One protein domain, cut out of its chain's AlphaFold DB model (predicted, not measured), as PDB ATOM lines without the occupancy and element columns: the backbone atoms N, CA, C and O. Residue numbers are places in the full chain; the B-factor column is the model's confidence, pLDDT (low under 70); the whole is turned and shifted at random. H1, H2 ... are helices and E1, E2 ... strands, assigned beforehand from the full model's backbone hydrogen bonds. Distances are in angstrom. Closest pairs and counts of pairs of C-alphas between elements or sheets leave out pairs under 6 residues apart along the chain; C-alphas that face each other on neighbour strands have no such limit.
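This is residues 83 to 183 of the 293 residues of an uncharacterized protein of Myroides pelagicus (UniProt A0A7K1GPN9). Helices H2 and H3 make a V with H4 packed on both, H1 at H3's far end and a two-stranded ribbon, E1 with E2, beyond H3. The printed part has 101 residues, with four named helices and two named strands in the order E1, H1, H2, H3, E2, H4; the class is mostly helix, helices holding 49 and strands 8 of the 57 residues in named elements. The whole is compact: radius of gyration of the C-alphas 13.6 A, spans 40 by 31 by 21 A.

E1, residues 86 to 89, begins at C-alpha 86 (-43.504, 33.119, -31.954); E2 is 156 to 159. H1 is 100 to 108, H2 112 to 122, H3 127 to 141, 20.9 A; H4, 166 to 179, ends at C-alpha 179 (-40.160, 34.077, -8.277).

E1 and E2 are antiparallel, N 88 and O 157 within hydrogen-bond range at 3.1 A. H4 touches H3 at a steep tilt of 61 degrees, closest C-alphas Thr 137 and Leu 173, 5.3 A. H2 and H3 have every O i to N i+4 pair within range, H4 9 of 10, H1 2 of 5 and 2 of 6 O i to N i+3.

The H3 to E2 link is long; residues 83 to 98 and 160 to 168 have pLDDT under 70.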
ATOM      1  N   SER A  83     -36.040  28.180 -33.321       39.38
ATOM      2  CA  SER A  83     -36.567  29.546 -33.289       39.38
ATOM      3  C   SER A  83     -37.182  29.777 -31.904       39.38
ATOM      4  O   SER A  83     -37.907  28.892 -31.435       39.38
ATOM      5  N   PRO A  84     -36.923  30.923 -31.245       42.12
ATOM      6  CA  PRO A  84     -37.699  31.307 -30.073       42.12
ATOM      7  C   PRO A  84     -39.180  31.255 -30.455       42.12
ATOM      8  O   PRO A  84     -39.537  31.569 -31.598       42.12
ATOM      9  N   GLY A  85     -40.034  30.794 -29.543       43.06
ATOM     10  CA  GLY A  85     -41.463  30.680 -29.824       43.06
ATOM     11  C   GLY A  85     -42.019  31.993 -30.383       43.06
ATOM     12  O   GLY A  85     -41.686  33.071 -29.896       43.06
ATOM     13  N   ILE A  86     -42.854  31.917 -31.422       43.53
ATOM     14  CA  ILE A  86     -43.504  33.119 -31.954       43.53
ATOM     15  C   ILE A  86     -44.534  33.564 -30.916       43.53
ATOM     16  O   ILE A  86     -45.466  32.813 -30.606       43.53
ATOM     17  N   LEU A  87     -44.345  34.770 -30.382       48.72
ATOM     18  CA  LEU A  87     -45.281  35.431 -29.485       48.72
ATOM     19  C   LEU A  87     -46.240  36.294 -30.311       48.72
ATOM     20  O   LEU A  87     -45.824  37.251 -30.961       48.72
ATOM     21  N   LEU A  88     -47.528  35.956 -30.287       47.50
ATOM     22  CA  LEU A  88     -48.587  36.813 -30.825       47.50
ATOM     23  C   LEU A  88     -49.314  37.468 -29.647       47.50
ATOM     24  O   LEU A  88     -49.877  36.765 -28.804       47.50
ATOM     25  N   GLN A  89     -49.284  38.798 -29.585       53.16
ATOM     26  CA  GLN A  89     -49.890  39.601 -28.521       53.16
ATOM     27  C   GLN A  89     -50.871  40.610 -29.125       53.16
ATOM     28  O   GLN A  89     -50.662  41.098 -30.236       53.16
ATOM     29  N   ASP A  90     -51.957  40.900 -28.409       48.59
ATOM     30  CA  ASP A  90     -52.923  41.922 -28.817       48.59
ATOM     31  C   ASP A  90     -52.289  43.327 -28.712       48.59
ATOM     32  O   ASP A  90     -51.719  43.690 -27.682       48.59
ATOM     33  N   ASN A  91     -52.372  44.119 -29.783       45.09
ATOM     34  CA  ASN A  91     -51.648  45.387 -29.969       45.09
ATOM     35  C   ASN A  91     -52.221  46.570 -29.159       45.09
ATOM     36  O   ASN A  91     -51.817  47.713 -29.374       45.09
ATOM     37  N   GLN A  92     -53.162  46.344 -28.241       46.25
ATOM     38  CA  GLN A  92     -53.826  47.441 -27.524       46.25
ATOM     39  C   GLN A  92     -53.014  48.026 -26.355       46.25
ATOM     40  O   GLN A  92     -53.331  49.117 -25.886       46.25
ATOM     41  N   ASN A  93     -51.928  47.376 -25.924       46.41
ATOM     42  CA  ASN A  93     -51.153  47.805 -24.755       46.41
ATOM     43  C   ASN A  93     -49.730  48.256 -25.126       46.41
ATOM     44  O   ASN A  93     -48.750  47.561 -24.877       46.41
ATOM     45  N   ASN A  94     -49.594  49.489 -25.626       43.81
ATOM     46  CA  ASN A  94     -48.308  50.195 -25.809       43.81
ATOM     47  C   ASN A  94     -47.568  50.531 -24.483       43.81
ATOM     48  O   ASN A  94     -46.698  51.400 -24.464       43.81
ATOM     49  N   ARG A  95     -47.924  49.889 -23.361       49.38
ATOM     50  CA  ARG A  95     -47.374  50.144 -22.015       49.38
ATOM     51  C   ARG A  95     -46.471  49.033 -21.475       49.38
ATOM     52  O   ARG A  95     -45.843  49.250 -20.448       49.38
ATOM     53  N   VAL A  96     -46.389  47.884 -22.147       55.19
ATOM     54  CA  VAL A  96     -45.610  46.741 -21.648       55.19
ATOM     55  C   VAL A  96     -44.120  47.064 -21.759       55.19
ATOM     56  O   VAL A  96     -43.586  47.206 -22.864       55.19
ATOM     57  N   ASN A  97     -43.438  47.188 -20.619       59.00
ATOM     58  CA  ASN A  97     -41.980  47.216 -20.588       59.00
ATOM     59  C   ASN A  97     -41.475  45.826 -20.992       59.00
ATOM     60  O   ASN A  97     -41.395  44.928 -20.164       59.00
ATOM     61  N   ARG A  98     -41.114  45.663 -22.269       66.00
ATOM     62  CA  ARG A  98     -40.708  44.382 -22.877       66.00
ATOM     63  C   ARG A  98     -39.400  43.785 -22.335       66.00
ATOM     64  O   ARG A  98     -38.847  42.897 -22.970       66.00
ATOM     65  N   GLN A  99     -38.851  44.328 -21.252       78.25
ATOM     66  CA  GLN A  99     -37.629  43.850 -20.604       78.25
ATOM     67  C   GLN A  99     -37.702  43.955 -19.071       78.25
ATOM     68  O   GLN A  99     -36.666  43.993 -18.403       78.25
ATOM     69  N   TRP A 100     -38.905  44.068 -18.492       85.25
ATOM     70  CA  TRP A 100     -39.068  44.237 -17.042       85.25
ATOM     71  C   TRP A 100     -38.497  43.053 -16.250       85.25
ATOM     72  O   TRP A 100     -37.963  43.240 -15.150       85.25
ATOM     73  N   TRP A 101     -38.588  41.844 -16.811       89.50
ATOM     74  CA  TRP A 101     -38.084  40.639 -16.183       89.50
ATOM     75  C   TRP A 101     -36.583  40.516 -16.413       89.50
ATOM     76  O   TRP A 101     -35.822  40.484 -15.443       89.50
ATOM     77  N   SER A 102     -36.146  40.520 -17.674       85.00
ATOM     78  CA  SER A 102     -34.753  40.219 -18.027       85.00
ATOM     79  C   SER A 102     -33.740  41.265 -17.545       85.00
ATOM     80  O   SER A 102     -32.636  40.886 -17.159       85.00
ATOM     81  N   ASN A 103     -34.088  42.559 -17.523       78.38
ATOM     82  CA  ASN A 103     -33.140  43.616 -17.130       78.38
ATOM     83  C   ASN A 103     -33.096  43.887 -15.622       78.38
ATOM     84  O   ASN A 103     -32.084  44.373 -15.123       78.38
ATOM     85  N   THR A 104     -34.199  43.644 -14.915       77.94
ATOM     86  CA  THR A 104     -34.386  44.113 -13.535       77.94
ATOM     87  C   THR A 104     -34.825  42.975 -12.627       77.94
ATOM     88  O   THR A 104     -34.014  42.459 -11.852       77.94
ATOM     89  N   ALA A 105     -36.070  42.509 -12.769       85.25
ATOM     90  CA  ALA A 105     -36.689  41.648 -11.767       85.25
ATOM     91  C   ALA A 105     -35.976  40.295 -11.609       85.25
ATOM     92  O   ALA A 105     -35.870  39.803 -10.490       85.25
ATOM     93  N   LYS A 106     -35.424  39.710 -12.682       90.00
ATOM     94  CA  LYS A 106     -34.672  38.446 -12.602       90.00
ATOM     95  C   LYS A 106     -33.440  38.549 -11.694       90.00
ATOM     96  O   LYS A 106     -33.079  37.567 -11.056       90.00
ATOM     97  N   SER A 107     -32.788  39.713 -11.652       87.19
ATOM     98  CA  SER A 107     -31.585  39.940 -10.837       87.19
ATOM     99  C   SER A 107     -31.893  40.364  -9.398       87.19
ATOM    100  O   SER A 107     -31.105  40.091  -8.497       87.19
ATOM    101  N   GLU A 108     -33.034  41.024  -9.189       88.12
ATOM    102  CA  GLU A 108     -33.451  41.558  -7.888       88.12
ATOM    103  C   GLU A 108     -34.192  40.524  -7.030       88.12
ATOM    104  O   GLU A 108     -34.171  40.616  -5.803       88.12
ATOM    105  N   ASN A 109     -34.842  39.541  -7.661       88.81
ATOM    106  CA  ASN A 109     -35.582  38.497  -6.961       88.81
ATOM    107  C   ASN A 109     -34.708  37.279  -6.641       88.81
ATOM    108  O   ASN A 109     -33.823  36.882  -7.401       88.81
ATOM    109  N   GLU A 110     -35.023  36.622  -5.525       90.44
ATOM    110  CA  GLU A 110     -34.523  35.280  -5.245       90.44
ATOM    111  C   GLU A 110     -35.173  34.292  -6.229       90.44
ATOM    112  O   GLU A 110     -36.377  34.058  -6.170       90.44
ATOM    113  N   LEU A 111     -34.381  33.686  -7.119       94.25
ATOM    114  CA  LEU A 111     -34.854  32.707  -8.111       94.25
ATOM    115  C   LEU A 111     -35.065  31.310  -7.499       94.25
ATOM    116  O   LEU A 111     -34.547  30.309  -8.000       94.25
ATOM    117  N   PHE A 112     -35.756  31.244  -6.364       94.94
ATOM    118  CA  PHE A 112     -35.914  30.036  -5.558       94.94
ATOM    119  C   PHE A 112     -36.579  28.894  -6.339       94.94
ATOM    120  O   PHE A 112     -36.057  27.776  -6.374       94.94
ATOM    121  N   TYR A 113     -37.718  29.153  -6.983       96.00
ATOM    122  CA  TYR A 113     -38.469  28.121  -7.697       96.00
ATOM    123  C   TYR A 113     -37.744  27.708  -8.977       96.00
ATOM    124  O   TYR A 113     -37.589  26.513  -9.243       96.00
ATOM    125  N   TRP A 114     -37.261  28.680  -9.758       96.25
ATOM    126  CA  TRP A 114     -36.578  28.402 -11.017       96.25
ATOM    127  C   TRP A 114     -35.265  27.651 -10.810       96.25
ATOM    128  O   TRP A 114     -35.008  26.700 -11.542       96.25
ATOM    129  N   ASN A 115     -34.456  28.007  -9.810       95.62
ATOM    130  CA  ASN A 115     -33.181  27.326  -9.571       95.62
ATOM    131  C   ASN A 115     -33.382  25.859  -9.179       95.62
ATOM    132  O   ASN A 115     -32.689  24.989  -9.704       95.62
ATOM    133  N   ARG A 116     -34.373  25.570  -8.329       95.19
ATOM    134  CA  ARG A 116     -34.717  24.191  -7.947       95.19
ATOM    135  C   ARG A 116     -35.217  23.384  -9.139       95.19
ATOM    136  O   ARG A 116     -34.827  22.231  -9.311       95.19
ATOM    137  N   TYR A 117     -36.061  23.988  -9.976       95.69
ATOM    138  CA  TYR A 117     -36.534  23.334 -11.189       95.69
ATOM    139  C   TYR A 117     -35.409  23.109 -12.198       95.69
ATOM    140  O   TYR A 117     -35.307  22.013 -12.745       95.69
ATOM    141  N   ARG A 118     -34.533  24.103 -12.392       94.44
ATOM    142  CA  ARG A 118     -33.347  24.017 -13.248       94.44
ATOM    143  C   ARG A 118     -32.463  22.846 -12.830       94.44
ATOM    144  O   ARG A 118     -32.114  22.043 -13.686       94.44
ATOM    145  N   GLU A 119     -32.146  22.726 -11.543       94.19
ATOM    146  CA  GLU A 119     -31.356  21.606 -11.021       94.19
ATOM    147  C   GLU A 119     -32.034  20.258 -11.311       94.19
ATOM    148  O   GLU A 119     -31.410  19.344 -11.845       94.19
ATOM    149  N   GLU A 120     -33.339  20.154 -11.052       92.56
ATOM    150  CA  GLU A 120     -34.101  18.922 -11.269       92.56
ATOM    151  C   GLU A 120     -34.142  18.474 -12.743       92.56
ATOM    152  O   GLU A 120     -34.140  17.274 -13.030       92.56
ATOM    153  N   ILE A 121     -34.180  19.413 -13.694       90.69
ATOM    154  CA  ILE A 121     -34.158  19.084 -15.128       90.69
ATOM    155  C   ILE A 121     -32.742  18.923 -15.685       90.69
ATOM    156  O   ILE A 121     -32.574  18.184 -16.655       90.69
ATOM    157  N   SER A 122     -31.732  19.553 -15.080       90.50
ATOM    158  CA  SER A 122     -30.322  19.393 -15.460       90.50
ATOM    159  C   SER A 122     -29.820  17.961 -15.284       90.50
ATOM    160  O   SER A 122     -28.962  17.528 -16.047       90.50
ATOM    161  N   ASP A 123     -30.407  17.192 -14.367       87.75
ATOM    162  CA  ASP A 123     -30.096  15.766 -14.207       87.75
ATOM    163  C   ASP A 123     -30.631  14.894 -15.357       87.75
ATOM    164  O   ASP A 123     -30.188  13.761 -15.552       87.75
ATOM    165  N   LYS A 124     -31.611  15.398 -16.116       84.25
ATOM    166  CA  LYS A 124     -32.363  14.633 -17.126       84.25
ATOM    167  C   LYS A 124     -32.126  15.127 -18.550       84.25
ATOM    168  O   LYS A 124     -32.383  14.385 -19.497       84.25
ATOM    169  N   LEU A 125     -31.692  16.375 -18.714       83.00
ATOM    170  CA  LEU A 125     -31.577  17.054 -20.001       83.00
ATOM    171  C   LEU A 125     -30.176  17.657 -20.185       83.00
ATOM    172  O   LEU A 125     -29.575  18.116 -19.215       83.00
ATOM    173  N   PRO A 126     -29.665  17.731 -21.429       84.12
ATOM    174  CA  PRO A 126     -28.417  18.429 -21.717       84.12
ATOM    175  C   PRO A 126     -28.462  19.894 -21.273       84.12
ATOM    176  O   PRO A 126     -29.495  20.557 -21.410       84.12
ATOM    177  N   LEU A 127     -27.322  20.422 -20.821       83.50
ATOM    178  CA  LEU A 127     -27.215  21.792 -20.316       83.50
ATOM    179  C   LEU A 127     -27.711  22.828 -21.333       83.50
ATOM    180  O   LEU A 127     -28.396  23.771 -20.948       83.50
ATOM    181  N   GLU A 128     -27.445  22.632 -22.630       79.00
ATOM    182  CA  GLU A 128     -27.903  23.581 -23.653       79.00
ATOM    183  C   GLU A 128     -29.432  23.611 -23.773       79.00
ATOM    184  O   GLU A 128     -30.004  24.652 -24.076       79.00
ATOM    185  N   VAL A 129     -30.112  22.485 -23.523       80.81
ATOM    186  CA  VAL A 129     -31.585  22.426 -23.532       80.81
ATOM    187  C   VAL A 129     -32.148  23.183 -22.334       80.81
ATOM    188  O   VAL A 129     -33.113  23.930 -22.470       80.81
ATOM    189  N   VAL A 130     -31.524  23.026 -21.166       86.31
ATOM    190  CA  VAL A 130     -31.910  23.748 -19.947       86.31
ATOM    191  C   VAL A 130     -31.674  25.250 -20.099       86.31
ATOM    192  O   VAL A 130     -32.540  26.047 -19.747       86.31
ATOM    193  N   GLN A 131     -30.532  25.645 -20.666       85.12
ATOM    194  CA  GLN A 131     -30.240  27.043 -20.965       85.12
ATOM    195  C   GLN A 131     -31.240  27.613 -21.971       85.12
ATOM    196  O   GLN A 131     -31.756  28.706 -21.765       85.12
ATOM    197  N   ARG A 132     -31.587  26.857 -23.015       82.56
ATOM    198  CA  ARG A 132     -32.577  27.325 -23.980       82.56
ATOM    199  C   ARG A 132     -33.955  27.517 -23.355       82.56
ATOM    200  O   ARG A 132     -34.630  28.494 -23.649       82.56
ATOM    201  N   MET A 133     -34.351  26.618 -22.457       86.06
ATOM    202  CA  MET A 133     -35.579  26.766 -21.677       86.06
ATOM    203  C   MET A 133     -35.543  28.012 -20.785       86.06
ATOM    204  O   MET A 133     -36.571  28.674 -20.646       86.06
ATOM    205  N   ASP A 134     -34.386  28.359 -20.210       90.56
ATOM    206  CA  ASP A 134     -34.199  29.624 -19.488       90.56
ATOM    207  C   ASP A 134     -34.503  30.817 -20.403       90.56
ATOM    208  O   ASP A 134     -35.390  31.611 -20.105       90.56
ATOM    209  N   GLU A 135     -33.829  30.890 -21.547       87.69
ATOM    210  CA  GLU A 135     -33.958  31.989 -22.510       87.69
ATOM    211  C   GLU A 135     -35.388  32.107 -23.063       87.69
ATOM    212  O   GLU A 135     -35.984  33.183 -23.050       87.69
ATOM    213  N   ASP A 136     -35.985  30.992 -23.490       86.31
ATOM    214  CA  ASP A 136     -37.337  30.975 -24.051       86.31
ATOM    215  C   ASP A 136     -38.387  31.409 -23.015       86.31
ATOM    216  O   ASP A 136     -39.355  32.093 -23.351       86.31
ATOM    217  N   THR A 137     -38.220  31.020 -21.747       90.69
ATOM    218  CA  THR A 137     -39.153  31.427 -20.686       90.69
ATOM    219  C   THR A 137     -38.931  32.866 -20.231       90.69
ATOM    220  O   THR A 137     -39.908  33.506 -19.853       90.69
ATOM    221  N   ASP A 138     -37.712  33.412 -20.331       90.19
ATOM    222  CA  ASP A 138     -37.455  34.842 -20.103       90.19
ATOM    223  C   ASP A 138     -38.189  35.713 -21.130       90.19
ATOM    224  O   ASP A 138     -38.847  36.679 -20.752       90.19
ATOM    225  N   ILE A 139     -38.183  35.316 -22.409       86.38
ATOM    226  CA  ILE A 139     -38.923  36.022 -23.469       86.38
ATOM    227  C   ILE A 139     -40.425  36.068 -23.153       86.38
ATOM    228  O   ILE A 139     -41.081  37.092 -23.351       86.38
ATOM    229  N   ILE A 140     -40.989  34.964 -22.651       88.75
ATOM    230  CA  ILE A 140     -42.406  34.919 -22.268       88.75
ATOM    231  C   ILE A 140     -42.660  35.776 -21.019       88.75
ATOM    232  O   ILE A 140     -43.673  36.472 -20.974       88.75
ATOM    233  N   MET A 141     -41.757  35.763 -20.035       91.44
ATOM    234  CA  MET A 141     -41.852  36.612 -18.840       91.44
ATOM    235  C   MET A 141     -41.852  38.102 -19.197       91.44
ATOM    236  O   MET A 141     -42.703  38.843 -18.719       91.44
ATOM    237  N   ASP A 142     -40.981  38.524 -20.109       87.31
ATOM    238  CA  ASP A 142     -40.943  39.897 -20.628       87.31
ATOM    239  C   ASP A 142     -42.193  40.281 -21.444       87.31
ATOM    240  O   ASP A 142     -42.433  41.456 -21.726       87.31
ATOM    241  N   SER A 143     -42.990  39.287 -21.839       84.69
ATOM    242  CA  SER A 143     -44.224  39.470 -22.603       84.69
ATOM    243  C   SER A 143     -45.483  39.515 -21.732       84.69
ATOM    244  O   SER A 143     -46.534  39.951 -22.207       84.69
ATOM    245  N   ILE A 144     -45.405  39.060 -20.479       87.06
ATOM    246  CA  ILE A 144     -46.423  39.309 -19.445       87.06
ATOM    247  C   ILE A 144     -46.024  40.557 -18.643       87.06
ATOM    248  O   ILE A 144     -44.949  41.100 -18.865       87.06
ATOM    249  N   GLU A 145     -46.883  41.069 -17.760       87.75
ATOM    250  CA  GLU A 145     -46.604  42.320 -17.034       87.75
ATOM    251  C   GLU A 145     -45.870  42.063 -15.712       87.75
ATOM    252  O   GLU A 145     -45.919  40.958 -15.168       87.75
ATOM    253  N   ASN A 146     -45.225  43.083 -15.151       87.56
ATOM    254  CA  ASN A 146     -44.723  42.996 -13.782       87.56
ATOM    255  C   ASN A 146     -45.904  42.866 -12.787       87.56
ATOM    256  O   ASN A 146     -46.750  43.764 -12.733       87.56
ATOM    257  N   PRO A 147     -45.970  41.801 -11.956       87.31
ATOM    258  CA  PRO A 147     -47.087  41.568 -11.036       87.31
ATOM    259  C   PRO A 147     -47.183  42.593  -9.892       87.31
ATOM    260  O   PRO A 147     -48.153  42.566  -9.138       87.31
ATOM    261  N   LEU A 148     -46.190  43.478  -9.743       85.19
ATOM    262  CA  LEU A 148     -46.189  44.576  -8.773       85.19
ATOM    263  C   LEU A 148     -46.924  45.833  -9.275       85.19
ATOM    264  O   LEU A 148     -47.074  46.785  -8.515       85.19
ATOM    265  N   ILE A 149     -47.362  45.856 -10.538       83.25
ATOM    266  CA  ILE A 149     -48.160  46.945 -11.113       83.25
ATOM    267  C   ILE A 149     -49.646  46.726 -10.782       83.25
ATOM    268  O   ILE A 149     -50.130  45.597 -10.806       83.25
ATOM    269  N   ASP A 150     -50.373  47.814 -10.501       74.44
ATOM    270  CA  ASP A 150     -51.728  47.784  -9.925       74.44
ATOM    271  C   ASP A 150     -52.755  46.959 -10.718       74.44
ATOM    272  O   ASP A 150     -53.498  46.175 -10.125       74.44
ATOM    273  N   THR A 151     -52.834  47.129 -12.041       77.12
ATOM    274  CA  THR A 151     -53.773  46.378 -12.886       77.12
ATOM    275  C   THR A 151     -53.202  46.109 -14.273       77.12
ATOM    276  O   THR A 151     -52.635  46.987 -14.926       77.12
ATOM    277  N   PHE A 152     -53.381  44.878 -14.750       81.19
ATOM    278  CA  PHE A 152     -53.052  44.483 -16.114       81.19
ATOM    279  C   PHE A 152     -53.945  43.334 -16.580       81.19
ATOM    280  O   PHE A 152     -54.367  42.476 -15.806       81.19
ATOM    281  N   ASN A 153     -54.213  43.304 -17.882       80.44
ATOM    282  CA  ASN A 153     -54.912  42.212 -18.547       80.44
ATOM    283  C   ASN A 153     -54.186  41.933 -19.860       80.44
ATOM    284  O   ASN A 153     -54.369  42.640 -20.852       80.44
ATOM    285  N   ILE A 154     -53.302  40.937 -19.833       81.19
ATOM    286  CA  ILE A 154     -52.489  40.549 -20.981       81.19
ATOM    287  C   ILE A 154     -52.897  39.158 -21.437       81.19
ATOM    288  O   ILE A 154     -52.976  38.212 -20.654       81.19
ATOM    289  N   ARG A 155     -53.128  39.038 -22.744       81.81
ATOM    290  CA  ARG A 155     -53.385  37.774 -23.427       81.81
ATOM    291  C   ARG A 155     -52.312  37.590 -24.489       81.81
ATOM    292  O   ARG A 155     -52.011  38.518 -25.236       81.81
ATOM    293  N   GLY A 156     -51.747  36.394 -24.547       80.06
ATOM    294  CA  GLY A 156     -50.705  36.051 -25.504       80.06
ATOM    295  C   GLY A 156     -50.810  34.596 -25.929       80.06
ATOM    296  O   GLY A 156     -51.316  33.751 -25.186       80.06
ATOM    297  N   LEU A 157     -50.334  34.312 -27.137       81.12
ATOM    298  CA  LEU A 157     -50.196  32.959 -27.658       81.12
ATOM    299  C   LEU A 157     -48.714  32.651 -27.857       81.12
ATOM    300  O   LEU A 157     -48.023  33.361 -28.584       81.12
ATOM    301  N   VAL A 158     -48.259  31.561 -27.240       80.12
ATOM    302  CA  VAL A 158     -46.908  31.026 -27.419       80.12
ATOM    303  C   VAL A 158     -46.976  29.823 -28.350       80.12
ATOM    304  O   VAL A 158     -47.649  28.833 -28.052       80.12
ATOM    305  N   VAL A 159     -46.260  29.887 -29.473       74.12
ATOM    306  CA  VAL A 159     -46.181  28.790 -30.446       74.12
ATOM    307  C   VAL A 159     -44.772  28.201 -30.453       74.12
ATOM    308  O   VAL A 159     -43.825  28.866 -30.854       74.12
ATOM    309  N   GLY A 160     -44.635  26.938 -30.040       65.94
ATOM    310  CA  GLY A 160     -43.373  26.186 -30.088       65.94
ATOM    311  C   GLY A 160     -43.452  24.954 -30.995       65.94
ATOM    312  O   GLY A 160     -44.530  24.371 -31.163       65.94
ATOM    313  N   HIS A 161     -42.315  24.506 -31.537       52.66
ATOM    314  CA  HIS A 161     -42.224  23.344 -32.436       52.66
ATOM    315  C   HIS A 161     -42.689  22.040 -31.756       52.66
ATOM    316  O   HIS A 161     -42.597  21.893 -30.531       52.66
ATOM    317  N   VAL A 162     -43.278  21.094 -32.494       41.62
ATOM    318  CA  VAL A 162     -43.705  19.789 -31.941       41.62
ATOM    319  C   VAL A 162     -42.448  19.049 -31.453       41.62
ATOM    320  O   VAL A 162     -41.467  19.018 -32.171       41.62
ATOM    321  N   GLN A 163     -42.453  18.539 -30.211       46.00
ATOM    322  CA  GLN A 163     -41.305  17.921 -29.497       46.00
ATOM    323  C   GLN A 163     -40.231  18.843 -28.873       46.00
ATOM    324  O   GLN A 163     -39.347  18.337 -28.194       46.00
ATOM    325  N   SER A 164     -40.363  20.173 -28.931       51.56
ATOM    326  CA  SER A 164     -39.435  21.136 -28.276       51.56
ATOM    327  C   SER A 164     -39.473  21.177 -26.732       51.56
ATOM    328  O   SER A 164     -39.011  22.132 -26.124       51.56
ATOM    329  N   GLY A 165     -40.064  20.184 -26.059       56.09
ATOM    330  CA  GLY A 165     -40.166  20.210 -24.594       56.09
ATOM    331  C   GLY A 165     -41.190  21.214 -24.041       56.09
ATOM    332  O   GLY A 165     -41.045  21.649 -22.902       56.09
ATOM    333  N   LYS A 166     -42.266  21.532 -24.790       65.75
ATOM    334  CA  LYS A 166     -43.358  22.463 -24.393       65.75
ATOM    335  C   LYS A 166     -43.810  22.323 -22.932       65.75
ATOM    336  O   LYS A 166     -44.219  23.289 -22.296       65.75
ATOM    337  N   THR A 167     -43.797  21.092 -22.430       57.50
ATOM    338  CA  THR A 167     -44.224  20.758 -21.077       57.50
ATOM    339  C   THR A 167     -43.230  21.216 -20.006       57.50
ATOM    340  O   THR A 167     -43.665  21.677 -18.961       57.50
ATOM    341  N   GLY A 168     -41.922  21.148 -20.268       63.12
ATOM    342  CA  GLY A 168     -40.925  21.732 -19.371       63.12
ATOM    343  C   GLY A 168     -40.958  23.261 -19.401       63.12
ATOM    344  O   GLY A 168     -40.899  23.899 -18.352       63.12
ATOM    345  N   ASN A 169     -41.202  23.852 -20.578       74.50
ATOM    346  CA  ASN A 169     -41.278  25.308 -20.722       74.50
ATOM    347  C   ASN A 169     -42.382  25.942 -19.858       74.50
ATOM    348  O   ASN A 169     -42.128  26.971 -19.240       74.50
ATOM    349  N   TYR A 170     -43.588  25.358 -19.760       86.12
ATOM    350  CA  TYR A 170     -44.624  25.969 -18.908       86.12
ATOM    351  C   TYR A 170     -44.312  25.835 -17.413       86.12
ATOM    352  O   TYR A 170     -44.679  26.721 -16.648       86.12
ATOM    353  N   THR A 171     -43.650  24.756 -16.978       93.38
ATOM    354  CA  THR A 171     -43.238  24.610 -15.575       93.38
ATOM    355  C   THR A 171     -42.133  25.602 -15.232       93.38
ATOM    356  O   THR A 171     -42.220  26.261 -14.201       93.38
ATOM    357  N   GLY A 172     -41.157  25.786 -16.127       94.00
ATOM    358  CA  GLY A 172     -40.129  26.816 -15.986       94.00
ATOM    359  C   GLY A 172     -40.715  28.226 -15.920       94.00
ATOM    360  O   GLY A 172     -40.386  28.987 -15.013       94.00
ATOM    361  N   LEU A 173     -41.654  28.543 -16.817       94.12
ATOM    362  CA  LEU A 173     -42.385  29.810 -16.795       94.12
ATOM    363  C   LEU A 173     -43.144  30.011 -15.480       94.12
ATOM    364  O   LEU A 173     -43.102  31.090 -14.903       94.12
ATOM    365  N   LEU A 174     -43.820  28.970 -14.992       95.12
ATOM    366  CA  LEU A 174     -44.559  29.018 -13.735       95.12
ATOM    367  C   LEU A 174     -43.628  29.304 -12.549       95.12
ATOM    368  O   LEU A 174     -43.962  30.138 -11.708       95.12
ATOM    369  N   CYS A 175     -42.457  28.665 -12.508       96.50
ATOM    370  CA  CYS A 175     -41.446  28.921 -11.483       96.50
ATOM    371  C   CYS A 175     -40.985  30.383 -11.503       96.50
ATOM    372  O   CYS A 175     -41.026  31.043 -10.471       96.50
ATOM    373  N   LYS A 176     -40.635  30.914 -12.682       96.50
ATOM    374  CA  LYS A 176     -40.212  32.316 -12.833       96.50
ATOM    375  C   LYS A 176     -41.312  33.309 -12.484       96.50
ATOM    376  O   LYS A 176     -41.046  34.316 -11.841       96.50
ATOM    377  N   ALA A 177     -42.557  33.016 -12.856       95.25
ATOM    378  CA  ALA A 177     -43.699  33.829 -12.462       95.25
ATOM    379  C   ALA A 177     -43.845  33.862 -10.932       95.25
ATOM    380  O   ALA A 177     -44.033  34.929 -10.349       95.25
ATOM    381  N   ALA A 178     -43.705  32.718 -10.264       95.25
ATOM    382  CA  ALA A 178     -43.729  32.663  -8.808       95.25
ATOM    383  C   ALA A 178     -42.559  33.436  -8.170       95.25
ATOM    384  O   ALA A 178     -42.793  34.186  -7.226       95.25
ATOM    385  N   ASP A 179     -41.341  33.311  -8.714       95.44
ATOM    386  CA  ASP A 179     -40.160  34.077  -8.277       95.44
ATOM    387  C   ASP A 179     -40.366  35.594  -8.460       95.44
ATOM    388  O   ASP A 179     -39.922  36.385  -7.636       95.44
ATOM    389  N   ALA A 180     -41.096  36.011  -9.500       93.81
ATOM    390  CA  ALA A 180     -41.446  37.410  -9.746       93.81
ATOM    391  C   ALA A 180     -42.567  37.953  -8.839       93.81
ATOM    392  O   ALA A 180     -42.846  39.150  -8.867       93.81
ATOM    393  N   GLY A 181     -43.249  37.094  -8.070       91.56
ATOM    394  CA  GLY A 181     -44.326  37.493  -7.160       91.56
ATOM    395  C   GLY A 181     -45.752  37.257  -7.672       91.56
ATOM    396  O   GLY A 181     -46.704  37.747  -7.059       91.56
ATOM    397  N   TYR A 182     -45.952  36.484  -8.746       91.62
ATOM    398  CA  TYR A 182     -47.292  36.025  -9.126       91.62
ATOM    399  C   TYR A 182     -47.862  35.082  -8.056       91.62
ATOM    400  O   TYR A 182     -47.363  33.979  -7.833       91.62
ATOM    401  N   LYS A 183     -48.949  35.504  -7.398       86.81
ATOM    402  CA  LYS A 183     -49.509  34.797  -6.229       86.81
ATOM    403  C   LYS A 183     -50.506  33.695  -6.571       86.81
ATOM    404  O   LYS A 183     -50.674  32.766  -5.786       86.81
TER     405      LYS A 183